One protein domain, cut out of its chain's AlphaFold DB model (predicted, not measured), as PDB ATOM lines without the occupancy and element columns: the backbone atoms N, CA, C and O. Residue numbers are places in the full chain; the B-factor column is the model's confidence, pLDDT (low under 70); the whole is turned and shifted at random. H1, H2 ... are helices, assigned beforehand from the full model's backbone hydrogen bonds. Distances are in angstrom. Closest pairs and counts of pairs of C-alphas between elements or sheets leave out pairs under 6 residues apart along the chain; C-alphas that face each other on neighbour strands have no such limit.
ATOM      1  N   GLY A  47      71.187  38.344  93.299       48.06
ATOM      2  CA  GLY A  47      70.137  38.315  92.274       48.06
ATOM      3  C   GLY A  47      70.586  38.492  90.821       48.06
ATOM      4  O   GLY A  47      70.990  39.582  90.425       48.06
ATOM      5  N   ASP A  48      70.376  37.457  90.005       60.84
ATOM      6  CA  ASP A  48      70.678  37.391  88.562       60.84
ATOM      7  C   ASP A  48      70.163  38.607  87.757       60.84
ATOM      8  O   ASP A  48      70.766  39.029  86.769       60.84
ATOM      9  N   ALA A  49      69.078  39.242  88.216       58.41
ATOM     10  CA  ALA A  49      68.516  40.450  87.613       58.41
ATOM     11  C   ALA A  49      69.438  41.679  87.727       58.41
ATOM     12  O   ALA A  49      69.534  42.470  86.791       58.41
ATOM     13  N   VAL A  50      70.147  41.855  88.846       61.34
ATOM     14  CA  VAL A  50      71.058  42.999  89.044       61.34
ATOM     15  C   VAL A  50      72.325  42.825  88.205       61.34
ATOM     16  O   VAL A  50      72.934  43.804  87.778       61.34
ATOM     17  N   GLU A  51      72.723  41.582  87.945       62.91
ATOM     18  CA  GLU A  51      73.876  41.261  87.103       62.91
ATOM     19  C   GLU A  51      73.579  41.504  85.615       62.91
ATOM     20  O   GLU A  51      74.436  42.020  84.897       62.91
ATOM     21  N   PHE A  52      72.335  41.266  85.176       64.81
ATOM     22  CA  PHE A  52      71.859  41.649  83.843       64.81
ATOM     23  C   PHE A  52      71.949  43.165  83.601       64.81
ATOM     24  O   PHE A  52      72.464  43.585  82.571       64.81
ATOM     25  N   PHE A  53      71.547  43.995  84.573       62.78
ATOM     26  CA  PHE A  53      71.634  45.463  84.469       62.78
ATOM     27  C   PHE A  53      73.060  46.032  84.549       62.78
ATOM     28  O   PHE A  53      73.278  47.196  84.212       62.78
ATOM     29  N   LYS A  54      74.036  45.235  84.998       59.66
ATOM     30  CA  LYS A  54      75.460  45.609  85.004       59.66
ATOM     31  C   LYS A  54      76.173  45.245  83.708       59.66
ATOM     32  O   LYS A  54      77.262  45.749  83.442       59.66
ATOM     33  N   LYS A  55      75.596  44.345  82.915       71.44
ATOM     34  CA  LYS A  55      76.168  43.918  81.647       71.44
ATOM     35  C   LYS A  55      75.646  44.832  80.546       71.44
ATOM     36  O   LYS A  55      74.444  44.890  80.307       71.44
ATOM     37  N   SER A  56      76.545  45.525  79.852       70.38
ATOM     38  CA  SER A  56      76.178  46.237  78.629       70.38
ATOM     39  C   SER A  56      75.544  45.244  77.657       70.38
ATOM     40  O   SER A  56      76.163  44.233  77.314       70.38
ATOM     41  N   LEU A  57      74.301  45.512  77.249       76.12
ATOM     42  CA  LEU A  57      73.649  44.775  76.171       76.12
ATOM     43  C   LEU A  57      74.534  44.822  74.922       76.12
ATOM     44  O   LEU A  57      75.216  45.818  74.674       76.12
ATOM     45  N   ASP A  58      74.514  43.739  74.144       84.50
ATOM     46  CA  ASP A  58      75.181  43.714  72.845       84.50
ATOM     47  C   ASP A  58      74.675  44.910  72.010       84.50
ATOM     48  O   ASP A  58      73.453  45.072  71.877       84.50
ATOM     49  N   PRO A  59      75.572  45.761  71.472       86.62
ATOM     50  CA  PRO A  59      75.191  46.919  70.670       86.62
ATOM     51  C   PRO A  59      74.192  46.596  69.559       86.62
ATOM     52  O   PRO A  59      73.307  47.407  69.290       86.62
ATOM     53  N   ILE A  60      74.282  45.415  68.939       88.38
ATOM     54  CA  ILE A  60      73.368  45.012  67.862       88.38
ATOM     55  C   ILE A  60      71.946  44.829  68.406       88.38
ATOM     56  O   ILE A  60      70.987  45.331  67.823       88.38
ATOM     57  N   VAL A  61      71.810  44.154  69.551       88.94
ATOM     58  CA  VAL A  61      70.512  43.921  70.203       88.94
ATOM     59  C   VAL A  61      69.918  45.238  70.696       88.94
ATOM     60  O   VAL A  61      68.730  45.490  70.498       88.94
ATOM     61  N   ALA A  62      70.740  46.112  71.283       87.00
ATOM     62  CA  ALA A  62      70.300  47.430  71.730       87.00
ATOM     63  C   ALA A  62      69.787  48.289  70.560       87.00
ATOM     64  O   ALA A  62      68.705  48.870  70.650       87.00
ATOM     65  N   LEU A  63      70.522  48.323  69.443       86.12
ATOM     66  CA  LEU A  63      70.111  49.055  68.244       86.12
ATOM     67  C   LEU A  63      68.844  48.467  67.616       86.12
ATOM     68  O   LEU A  63      67.978  49.232  67.201       86.12
ATOM     69  N   ALA A  64      68.695  47.141  67.594       91.06
ATOM     70  CA  ALA A  64      67.483  46.494  67.094       91.06
ATOM     71  C   ALA A  64      66.244  46.878  67.922       91.06
ATOM     72  O   ALA A  64      65.209  47.224  67.354       91.06
ATOM     73  N   ILE A  65      66.352  46.884  69.256       91.00
ATOM     74  CA  ILE A  65      65.255  47.293  70.148       91.00
ATOM     75  C   ILE A  65      64.896  48.767  69.925       91.00
ATOM     76  O   ILE A  65      63.717  49.096  69.799       91.00
ATOM     77  N   ILE A  66      65.900  49.647  69.845       89.44
ATOM     78  CA  ILE A  66      65.684  51.079  69.596       89.44
ATOM     79  C   ILE A  66      65.023  51.294  68.233       89.44
ATOM     80  O   ILE A  66      64.090  52.082  68.151       89.44
ATOM     81  N   ALA A  67      65.444  50.576  67.189       88.69
ATOM     82  CA  ALA A  67      64.861  50.692  65.855       88.69
ATOM     83  C   ALA A  67      63.384  50.270  65.830       88.69
ATOM     84  O   ALA A  67      62.548  50.988  65.289       88.69
ATOM     85  N   VAL A  68      63.034  49.139  66.455       90.81
ATOM     86  CA  VAL A  68      61.632  48.692  66.549       90.81
ATOM     87  C   VAL A  68      60.785  49.702  67.326       90.81
ATOM     88  O   VAL A  68      59.669  50.025  66.915       90.81
ATOM     89  N   PHE A  69      61.318  50.225  68.431       87.94
ATOM     90  CA  PHE A  69      60.642  51.245  69.224       87.94
ATOM     91  C   PHE A  69      60.460  52.556  68.449       87.94
ATOM     92  O   PHE A  69      59.386  53.151  68.508       87.94
ATOM     93  N   ASP A  70      61.473  52.983  67.696       87.75
ATOM     94  CA  ASP A  70      61.427  54.197  66.884       87.75
ATOM     95  C   ASP A  70      60.384  54.088  65.766       87.75
ATOM     96  O   ASP A  70      59.555  54.984  65.637       87.75
ATOM     97  N   ILE A  71      60.309  52.952  65.059       88.00
ATOM     98  CA  ILE A  71      59.263  52.693  64.052       88.00
ATOM     99  C   ILE A  71      57.867  52.826  64.673       88.00
ATOM    100  O   ILE A  71      56.983  53.472  64.110       88.00
ATOM    101  N   PHE A  72      57.654  52.234  65.849       88.38
ATOM    102  CA  PHE A  72      56.370  52.316  66.543       88.38
ATOM    103  C   PHE A  72      56.035  53.753  66.969       88.38
ATOM    104  O   PHE A  72      54.904  54.215  66.806       88.38
ATOM    105  N   LEU A  73      57.024  54.485  67.483       84.56
ATOM    106  CA  LEU A  73      56.859  55.863  67.937       84.56
ATOM    107  C   LEU A  73      56.601  56.814  66.761       84.56
ATOM    108  O   LEU A  73      55.728  57.681  66.857       84.56
ATOM    109  N   PHE A  74      57.280  56.599  65.634       84.75
ATOM    110  CA  PHE A  74      57.088  57.357  64.404       84.75
ATOM    111  C   PHE A  74      55.647  57.250  63.892       84.75
ATOM    112  O   PHE A  74      55.071  58.256  63.484       84.75
ATOM    113  N   GLN A  75      55.030  56.070  64.010       84.38
ATOM    114  CA  GLN A  75      53.644  55.843  63.591       84.38
ATOM    115  C   GLN A  75      52.598  56.498  64.505       84.38
ATOM    116  O   GLN A  75      51.534  56.886  64.029       84.38
ATOM    117  N   ILE A  76      52.865  56.618  65.809       83.12
ATOM    118  CA  ILE A  76      51.880  57.151  66.767       83.12
ATOM    119  C   ILE A  76      52.032  58.660  66.954       83.12
ATOM    120  O   ILE A  76      51.038  59.381  67.023       83.12
ATOM    121  N   VAL A  77      53.269  59.140  67.090       78.31
ATOM    122  CA  VAL A  77      53.546  60.504  67.564       78.31
ATOM    123  C   VAL A  77      54.436  61.300  66.604       78.31
ATOM    124  O   VAL A  77      54.369  62.531  66.579       78.31
ATOM    125  N   GLY A  78      55.232  60.616  65.781       77.31
ATOM    126  CA  GLY A  78      56.177  61.211  64.834       77.31
ATOM    127  C   GLY A  78      57.627  61.164  65.327       77.31
ATOM    128  O   GLY A  78      57.940  60.508  66.315       77.31
ATOM    129  N   ALA A  79      58.528  61.862  64.633       78.00
ATOM    130  CA  ALA A  79      59.970  61.745  64.857       78.00
ATOM    131  C   ALA A  79      60.408  62.030  66.307       78.00
ATOM    132  O   ALA A  79      60.043  63.054  66.909       78.00
ATOM    133  N   TRP A  80      61.276  61.159  66.831       82.19
ATOM    134  CA  TRP A  80      61.883  61.324  68.146       82.19
ATOM    135  C   TRP A  80      62.787  62.561  68.161       82.19
ATOM    136  O   TRP A  80      63.839  62.608  67.528       82.19
ATOM    137  N   THR A  81      62.396  63.592  68.914       82.31
ATOM    138  CA  THR A  81      63.223  64.789  69.102       82.31
ATOM    139  C   THR A  81      63.166  65.316  70.529       82.31
ATOM    140  O   THR A  81      62.101  65.404  71.140       82.31
ATOM    141  N   VAL A  82      64.338  65.682  71.049       81.00
ATOM    142  CA  VAL A  82      64.515  66.151  72.429       81.00
ATOM    143  C   VAL A  82      64.462  67.681  72.499       81.00
ATOM    144  O   VAL A  82      63.773  68.237  73.355       81.00
ATOM    145  N   GLY A  83      65.058  68.374  71.521       79.50
ATOM    146  CA  GLY A  83      65.172  69.839  71.536       79.50
ATOM    147  C   GLY A  83      63.828  70.583  71.526       79.50
ATOM    148  O   GLY A  83      63.703  71.675  72.081       79.50
ATOM    149  N   GLY A  84      62.779  69.995  70.942       77.94
ATOM    150  CA  GLY A  84      61.427  70.563  70.999       77.94
ATOM    151  C   GLY A  84      60.801  70.502  72.399       77.94
ATOM    152  O   GLY A  84      60.133  71.447  72.811       77.94
ATOM    153  N   GLY A  85      61.027  69.411  73.135       82.19
ATOM    154  CA  GLY A  85      60.510  69.222  74.493       82.19
ATOM    155  C   GLY A  85      61.240  70.091  75.513       82.19
ATOM    156  O   GLY A  85      60.601  70.840  76.252       82.19
ATOM    157  N   GLU A  86      62.573  70.072  75.489       82.81
ATOM    158  CA  GLU A  86      63.422  70.859  76.399       82.81
ATOM    159  C   GLU A  86      63.126  72.352  76.311       82.81
ATOM    160  O   GLU A  86      63.061  73.064  77.311       82.81
ATOM    161  N   THR A  87      62.885  72.837  75.099       79.00
ATOM    162  CA  THR A  87      62.642  74.257  74.898       79.00
ATOM    163  C   THR A  87      61.251  74.704  75.323       79.00
ATOM    164  O   THR A  87      61.081  75.850  75.739       79.00
ATOM    165  N   MET A  88      60.270  73.804  75.289       79.69
ATOM    166  CA  MET A  88      58.950  74.056  75.862       79.69
ATOM    167  C   MET A  88      58.989  74.035  77.391       79.69
ATOM    168  O   MET A  88      58.360  74.890  78.015       79.69
ATOM    169  N   ILE A  89      59.779  73.138  77.995       82.62
ATOM    170  CA  ILE A  89      60.032  73.129  79.446       82.62
ATOM    171  C   ILE A  89      60.714  74.436  79.866       82.62
ATOM    172  O   ILE A  89      60.259  75.097  80.799       82.62
ATOM    173  N   ALA A  90      61.746  74.864  79.135       80.19
ATOM    174  CA  ALA A  90      62.419  76.136  79.382       80.19
ATOM    175  C   ALA A  90      61.460  77.330  79.232       80.19
ATOM    176  O   ALA A  90      61.430  78.213  80.086       80.19
ATOM    177  N   GLY A  91      60.615  77.342  78.199       74.50
ATOM    178  CA  GLY A  91      59.610  78.392  78.003       74.50
ATOM    179  C   GLY A  91      58.579  78.474  79.114       74.50
ATOM    180  O   GLY A  91      58.145  79.558  79.504       74.50
ATOM    181  N   LEU A  92      58.204  77.324  79.654       78.56
ATOM    182  CA  LEU A  92      57.276  77.228  80.760       78.56
ATOM    183  C   LEU A  92      57.900  77.671  82.084       78.56
ATOM    184  O   LEU A  92      57.251  78.369  82.861       78.56
ATOM    185  N   PHE A  93      59.171  77.341  82.293       80.06
ATOM    186  CA  PHE A  93      59.956  77.825  83.422       80.06
ATOM    187  C   PHE A  93      60.108  79.350  83.386       80.06
ATOM    188  O   PHE A  93      59.830  80.033  84.369       80.06
ATOM    189  N   VAL A  94      60.433  79.913  82.218       76.19
ATOM    190  CA  VAL A  94      60.494  81.370  82.037       76.19
ATOM    191  C   VAL A  94      59.106  82.000  82.230       76.19
ATOM    192  O   VAL A  94      59.004  83.077  82.810       76.19
ATOM    193  N   LYS A  95      58.015  81.326  81.831       72.56
ATOM    194  CA  LYS A  95      56.637  81.809  82.055       72.56
ATOM    195  C   LYS A  95      56.301  81.861  83.542       72.56
ATOM    196  O   LYS A  95      55.617  82.791  83.965       72.56
ATOM    197  N   ALA A  96      56.776  80.881  84.307       75.69
ATOM    198  CA  ALA A  96      56.598  80.817  85.751       75.69
ATOM    199  C   ALA A  96      57.406  81.901  86.486       75.69
ATOM    200  O   ALA A  96      56.894  82.477  87.439       75.69
ATOM    201  N   LEU A  97      58.623  82.218  86.024       76.06
ATOM    202  CA  LEU A  97      59.490  83.219  86.661       76.06
ATOM    203  C   LEU A  97      59.166  84.672  86.281       76.06
ATOM    204  O   LEU A  97      59.181  85.548  87.137       76.06
ATOM    205  N   VAL A  98      58.909  84.944  84.999       71.50
ATOM    206  CA  VAL A  98      58.822  86.313  84.444       71.50
ATOM    207  C   VAL A  98      57.364  86.772  84.260       71.50
ATOM    208  O   VAL A  98      57.085  87.956  84.077       71.50
ATOM    209  N   GLY A  99      56.402  85.849  84.357       66.12
ATOM    210  CA  GLY A  99      54.979  86.132  84.194       66.12
ATOM    211  C   GLY A  99      54.545  86.238  82.727       66.12
ATOM    212  O   GLY A  99      55.291  86.627  81.827       66.12
ATOM    213  N   ALA A 100      53.285  85.886  82.459       61.69
ATOM    214  CA  ALA A 100      52.755  85.766  81.096       61.69
ATOM    215  C   ALA A 100      52.716  87.089  80.299       61.69
ATOM    216  O   ALA A 100      52.628  87.049  79.072       61.69
ATOM    217  N   LYS A 101      52.776  88.248  80.974       57.53
ATOM    218  CA  LYS A 101      52.680  89.575  80.341       57.53
ATOM    219  C   LYS A 101      53.980  90.010  79.656       57.53
ATOM    220  O   LYS A 101      53.918  90.440  78.510       57.53
ATOM    221  N   GLU A 102      55.140  89.820  80.286       61.31
ATOM    222  CA  GLU A 102      56.435  90.174  79.677       61.31
ATOM    223  C   GLU A 102      56.916  89.138  78.655       61.31
ATOM    224  O   GLU A 102      57.543  89.488  77.655       61.31
ATOM    225  N   MET A 103      56.530  87.867  78.818       57.56
ATOM    226  CA  MET A 103      56.814  86.824  77.824       57.56
ATOM    227  C   MET A 103      56.220  87.156  76.445       57.56
ATOM    228  O   MET A 103      56.834  86.892  75.412       57.56
ATOM    229  N   ASN A 104      55.030  87.762  76.420       60.41
ATOM    230  CA  ASN A 104      54.306  88.069  75.185       60.41
ATOM    231  C   ASN A 104      54.917  89.253  74.406       60.41
ATOM    232  O   ASN A 104      54.528  89.505  73.262       60.41
ATOM    233  N   ARG A 105      55.882  89.965  75.012       67.44
ATOM    234  CA  ARG A 105      56.667  91.028  74.370       67.44
ATOM    235  C   ARG A 105      57.716  90.466  73.408       67.44
ATOM    236  O   ARG A 105      58.097  91.144  72.460       67.44
ATOM    237  N   ILE A 106      58.163  89.227  73.626       68.94
ATOM    238  CA  ILE A 106      59.165  88.573  72.783       68.94
ATOM    239  C   ILE A 106      58.443  87.779  71.676       68.94
ATOM    240  O   ILE A 106      57.740  86.808  71.971       68.94
ATOM    241  N   PRO A 107      58.630  88.125  70.386       67.50
ATOM    242  CA  PRO A 107      57.903  87.503  69.274       67.50
ATOM    243  C   PRO A 107      58.139  85.988  69.147       67.50
ATOM    244  O   PRO A 107      57.250  85.269  68.690       67.50
ATOM    245  N   PHE A 108      59.291  85.492  69.610       69.00
ATOM    246  CA  PHE A 108      59.650  84.071  69.624       69.00
ATOM    247  C   PHE A 108      58.632  83.199  70.385       69.00
ATOM    248  O   PHE A 108      58.145  82.198  69.855       69.00
ATOM    249  N   TRP A 109      58.239  83.620  71.591       65.75
ATOM    250  CA  TRP A 109      57.304  82.886  72.459       65.75
ATOM    251  C   TRP A 109      55.829  83.080  72.081       65.75
ATOM    252  O   TRP A 109      54.955  82.354  72.551       65.75
ATOM    253  N   ARG A 110      55.534  84.053  71.213       63.75
ATOM    254  CA  ARG A 110      54.175  84.321  70.725       63.75
ATOM    255  C   ARG A 110      53.858  83.574  69.430       63.75
ATOM    256  O   ARG A 110      52.735  83.096  69.267       63.75
ATOM    257  N   MET A 111      54.824  83.503  68.511       59.81
ATOM    258  CA  MET A 111      54.618  82.981  67.153       59.81
ATOM    259  C   MET A 111      55.163  81.566  66.944       59.81
ATOM    260  O   MET A 111      54.525  80.794  66.239       59.81
ATOM    261  N   VAL A 112      56.295  81.207  67.561       63.97
ATOM    262  CA  VAL A 112      56.984  79.934  67.268       63.97
ATOM    263  C   VAL A 112      56.698  78.865  68.329       63.97
ATOM    264  O   VAL A 112      56.480  77.708  67.988       63.97
ATOM    265  N   PHE A 113      56.635  79.240  69.613       64.44
ATOM    266  CA  PHE A 113      56.393  78.295  70.711       64.44
ATOM    267  C   PHE A 113      55.417  78.862  71.737       64.44
ATOM    268  O   PHE A 113      55.827  79.575  72.647       64.44
ATOM    269  N   LYS A 114      54.128  78.512  71.627       64.00
ATOM    270  CA  LYS A 114      53.138  78.812  72.672       64.00
ATOM    271  C   LYS A 114      53.347  77.838  73.841       64.00
ATOM    272  O   LYS A 114      52.999  76.663  73.686       64.00
ATOM    273  N   PRO A 115      53.880  78.277  75.001       66.00
ATOM    274  CA  PRO A 115      54.190  77.374  76.101       66.00
ATOM    275  C   PRO A 115      52.886  76.798  76.652       66.00
ATOM    276  O   PRO A 115      52.098  77.489  77.310       66.00
ATOM    277  N   THR A 116      52.651  75.533  76.332       70.50
ATOM    278  CA  THR A 116      51.466  74.768  76.705       70.50
ATOM    279  C   THR A 116      51.918  73.455  77.318       70.50
ATOM    280  O   THR A 116      52.803  72.782  76.797       70.50
ATOM    281  N   TRP A 117      51.300  73.092  78.440       68.19
ATOM    282  CA  TRP A 117      51.594  71.851  79.157       68.19
ATOM    283  C   TRP A 117      51.225  70.599  78.348       68.19
ATOM    284  O   TRP A 117      51.790  69.543  78.574       68.19
ATOM    285  N   ALA A 118      50.320  70.726  77.371       72.00
ATOM    286  CA  ALA A 118      49.832  69.628  76.538       72.00
ATOM    287  C   ALA A 118      50.775  69.235  75.381       72.00
ATOM    288  O   ALA A 118      50.398  68.448  74.514       72.00
ATOM    289  N   TYR A 119      51.987  69.794  75.310       77.81
ATOM    290  CA  TYR A 119      52.905  69.472  74.221       77.81
ATOM    291  C   TYR A 119      53.558  68.104  74.441       77.81
ATOM    292  O   TYR A 119      54.408  67.941  75.311       77.81
ATOM    293  N   TRP A 120      53.187  67.124  73.616       76.88
ATOM    294  CA  TRP A 120      53.583  65.720  73.779       76.88
ATOM    295  C   TRP A 120      55.103  65.494  73.874       76.88
ATOM    296  O   TRP A 120      55.557  64.647  74.640       76.88
ATOM    297  N   LYS A 121      55.914  66.293  73.162       81.25
ATOM    298  CA  LYS A 121      57.383  66.158  73.175       81.25
ATOM    299  C   LYS A 121      58.009  66.468  74.539       81.25
ATOM    300  O   LYS A 121      59.113  66.004  74.814       81.25
ATOM    301  N   ILE A 122      57.315  67.216  75.403       82.38
ATOM    302  CA  ILE A 122      57.743  67.453  76.792       82.38
ATOM    303  C   ILE A 122      57.812  66.124  77.548       82.38
ATOM    304  O   ILE A 122      58.802  65.848  78.221       82.38
ATOM    305  N   TYR A 123      56.796  65.271  77.394       84.50
ATOM    306  CA  TYR A 123      56.721  63.994  78.103       84.50
ATOM    307  C   TYR A 123      57.781  62.998  77.630       84.50
ATOM    308  O   TYR A 123      58.296  62.244  78.446       84.50
ATOM    309  N   ILE A 124      58.171  63.031  76.351       85.56
ATOM    310  CA  ILE A 124      59.276  62.200  75.842       85.56
ATOM    311  C   ILE A 124      60.611  62.625  76.458       85.56
ATOM    312  O   ILE A 124      61.390  61.774  76.883       85.56
ATOM    313  N   SER A 125      60.874  63.932  76.543       84.75
ATOM    314  CA  SER A 125      62.098  64.452  77.166       84.75
ATOM    315  C   SER A 125      62.157  64.105  78.662       84.75
ATOM    316  O   SER A 125      63.173  63.595  79.138       84.75
ATOM    317  N   LEU A 126      61.044  64.266  79.388       85.94
ATOM    318  CA  LEU A 126      60.946  63.853  80.793       85.94
ATOM    319  C   LEU A 126      61.081  62.334  80.969       85.94
ATOM    320  O   LEU A 126      61.772  61.887  81.883       85.94
ATOM    321  N   GLY A 127      60.473  61.543  80.084       87.50
ATOM    322  CA  GLY A 127      60.570  60.084  80.085       87.50
ATOM    323  C   GLY A 127      61.997  59.589  79.855       87.50
ATOM    324  O   GLY A 127      62.427  58.656  80.525       87.50
ATOM    325  N   MET A 128      62.766  60.249  78.984       87.31
ATOM    326  CA  MET A 128      64.183  59.939  78.768       87.31
ATOM    327  C   MET A 128      65.023  60.233  80.016       87.31
ATOM    328  O   MET A 128      65.811  59.386  80.439       87.31
ATOM    329  N   GLY A 129      64.824  61.399  80.641       87.44
ATOM    330  CA  GLY A 129      65.512  61.752  81.887       87.44
ATOM    331  C   GLY A 129      65.172  60.795  83.034       87.44
ATOM    332  O   GLY A 129      66.065  60.310  83.730       87.44
ATOM    333  N   PHE A 130      63.890  60.463  83.195       90.25
ATOM    334  CA  PHE A 130      63.432  59.520  84.215       90.25
ATOM    335  C   PHE A 130      63.914  58.090  83.940       90.25
ATOM    336  O   PHE A 130      64.382  57.416  84.853       90.25
ATOM    337  N   GLY A 131      63.877  57.637  82.686       88.62
ATOM    338  CA  GLY A 131      64.371  56.319  82.283       88.62
ATOM    339  C   GLY A 131      65.869  56.153  82.539       88.62
ATOM    340  O   GLY A 131      66.289  55.123  83.069       88.62
ATOM    341  N   ALA A 132      66.670  57.184  82.250       87.25
ATOM    342  CA  ALA A 132      68.096  57.195  82.568       87.25
ATOM    343  C   ALA A 132      68.345  57.146  84.086       87.25
ATOM    344  O   ALA A 132      69.206  56.396  84.545       87.25
ATOM    345  N   LEU A 133      67.555  57.889  84.871       88.38
ATOM    346  CA  LEU A 133      67.651  57.888  86.331       88.38
ATOM    347  C   LEU A 133      67.304  56.519  86.931       88.38
ATOM    348  O   LEU A 133      68.066  55.991  87.737       88.38
ATOM    349  N   VAL A 134      66.180  55.930  86.516       89.06
ATOM    350  CA  VAL A 134      65.747  54.597  86.960       89.06
ATOM    351  C   VAL A 134      66.811  53.559  86.603       89.06
ATOM    352  O   VAL A 134      67.246  52.813  87.478       89.06
ATOM    353  N   SER A 135      67.316  53.580  85.366       85.00
ATOM    354  CA  SER A 135      68.379  52.669  84.920       85.00
ATOM    355  C   SER A 135      69.643  52.799  85.778       85.00
ATOM    356  O   SER A 135      70.181  51.794  86.235       85.00
ATOM    357  N   ALA A 136      70.078  54.025  86.087       85.12
ATOM    358  CA  ALA A 136      71.255  54.261  86.926       85.12
ATOM    359  C   ALA A 136      71.082  53.753  88.372       85.12
ATOM    360  O   ALA A 136      72.033  53.236  88.969       85.12
ATOM    361  N   ILE A 137      69.876  53.879  88.939       86.25
ATOM    362  CA  ILE A 137      69.553  53.374  90.282       86.25
ATOM    363  C   ILE A 137      69.558  51.839  90.292       86.25
ATOM    364  O   ILE A 137      70.150  51.237  91.191       86.25
ATOM    365  N   LEU A 138      68.952  51.201  89.284       84.69
ATOM    366  CA  LEU A 138      68.912  49.740  89.151       84.69
ATOM    367  C   LEU A 138      70.307  49.127  88.961       84.69
ATOM    368  O   LEU A 138      70.617  48.118  89.599       84.69
ATOM    369  N   SER A 139      71.180  49.762  88.175       81.38
ATOM    370  CA  SER A 139      72.570  49.312  88.004       81.38
ATOM    371  C   SER A 139      73.442  49.553  89.248       81.38
ATOM    372  O   SER A 139      74.558  49.035  89.325       81.38
ATOM    373  N   LYS A 140      72.942  50.288  90.257       79.31
ATOM    374  CA  LYS A 140      73.699  50.756  91.438       79.31
ATOM    375  C   LYS A 140      74.969  51.540  91.069       79.31
ATOM    376  O   LYS A 140      75.913  51.595  91.853       79.31
ATOM    377  N   GLU A 141      74.978  52.161  89.892       78.56
ATOM    378  CA  GLU A 141      76.079  52.998  89.391       78.56
ATOM    379  C   GLU A 141      75.782  54.496  89.536       78.56
ATOM    380  O   GLU A 141      76.536  55.343  89.060       78.56
ATOM    381  N   PHE A 142      74.683  54.845  90.212       82.06
ATOM    382  CA  PHE A 142      74.342  56.234  90.471       82.06
ATOM    383  C   PHE A 142      75.396  56.897  91.368       82.06
ATOM    384  O   PHE A 142      75.503  56.611  92.562       82.06
ATOM    385  N   TYR A 143      76.163  57.812  90.779       80.06
ATOM    386  CA  TYR A 143      77.162  58.617  91.466       80.06
ATOM    387  C   TYR A 143      76.992  60.089  91.088       80.06
ATOM    388  O   TYR A 143      77.075  60.456  89.915       80.06
ATOM    389  N   TRP A 144      76.786  60.947  92.090       80.38
ATOM    390  CA  TRP A 144      76.704  62.389  91.879       80.38
ATOM    391  C   TRP A 144      78.099  62.955  91.588       80.38
ATOM    392  O   TRP A 144      78.921  63.144  92.489       80.38
ATOM    393  N   ARG A 145      78.388  63.204  90.308       79.50
ATOM    394  CA  ARG A 145      79.675  63.734  89.854       79.50
ATOM    395  C   ARG A 145      79.582  65.242  89.658       79.50
ATOM    396  O   ARG A 145      78.891  65.707  88.762       79.50
ATOM    397  N   VAL A 146      80.324  65.993  90.469       81.94
ATOM    398  CA  VAL A 146      80.504  67.439  90.285       81.94
ATOM    399  C   VAL A 146      81.882  67.737  89.683       81.94
ATOM    400  O   VAL A 146      82.856  67.081  90.073       81.94
TER     401      VAL A 146
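Overview. This is residues 47 to 146 of the 213 residues of the protein "Sulf_transp domain-containing protein" of Acidiferrobacter sp. SPIII_3 (UniProt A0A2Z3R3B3). What shape is seen first? A loose, open frame of helices: the long helix H6 runs through its middle and meets H3 near their first ends in an L-shaped corner, with the small helices H4 and H5 beyond H6, beside the outlying part of H3. H1 is near the other end of H6, and H2 lies across an empty gap from H6, its residues 59 to 69 standing free. What is it made of, and how large is it? The printed part has 100 residues with six named helices, H1 to H6 in chain order, and no named strand; the class is all helix. It is loose, with a radius of gyration of the C-alphas of 18.3 A, and only just flat, spanning 56 by 37 by 19 A.

Arrangement. What touches the longest helix? H6, residues 120 to 138, touches H3, residues 83 to 98, about perpendicular at 80 degrees; H6 touches H3 with residues 120 to 125 alone, and H3 touches H6 with residues 84 to 89 alone, the closest C-alphas, those of Gly 85 and Ile 122, being 4.0 A apart. With residues 135 to 138 alone H6 only just touches H1, residues 48 to 54, with 3 pairs of C-alphas within 8 A, the closest those of Phe 53 and Leu 138 at 6.9 A. H1 and H6 run opposite ways at a steep tilt of 64 degrees. Where are the other helices? H4, residues 100 to 103, is close to H3 but not clearly touching, the closest C-alphas being those of Lys 95 and Met 103, 6.6 A apart. H5, residues 107 to 111, is likewise close to H3 but not clearly touching, by the C-alphas of Gly 91 and Trp 109 at 7.5 A. H2, residues 59 to 76, touches no helix and is apart from H6. How regular are the backbones? Every O i to N i+4 pair is within hydrogen-bond range in H1, H2, H3 and H5, and 14 of 15 are in H6. H4 is too short for such a pair.

Along the chain. Where are the long helices? H6 measures 27.0 A from C-alpha 120 at (53.583, 65.720, 73.779) to C-alpha 138 at (68.912, 49.740, 89.151). H2 measures 25.8 A and H3 21.9 A. Where does the first helix begin? H1 begins at C-alpha 48, at (70.678, 37.391, 88.562), and measures 10.2 A; H4 measures 5.3 A and H5 6.0 A.

Size, cuts and confidence. How far does it reach? The two C-alphas farthest apart, those of Gly 47 and Arg 105, are 57.3 A apart. Are there cuts or long links? The printed part has no cut, and no link is long. Where is confidence low? The mean pLDDT of the printed part is 77.3; residues 47 to 54, 99 to 115 and 117 are under 70.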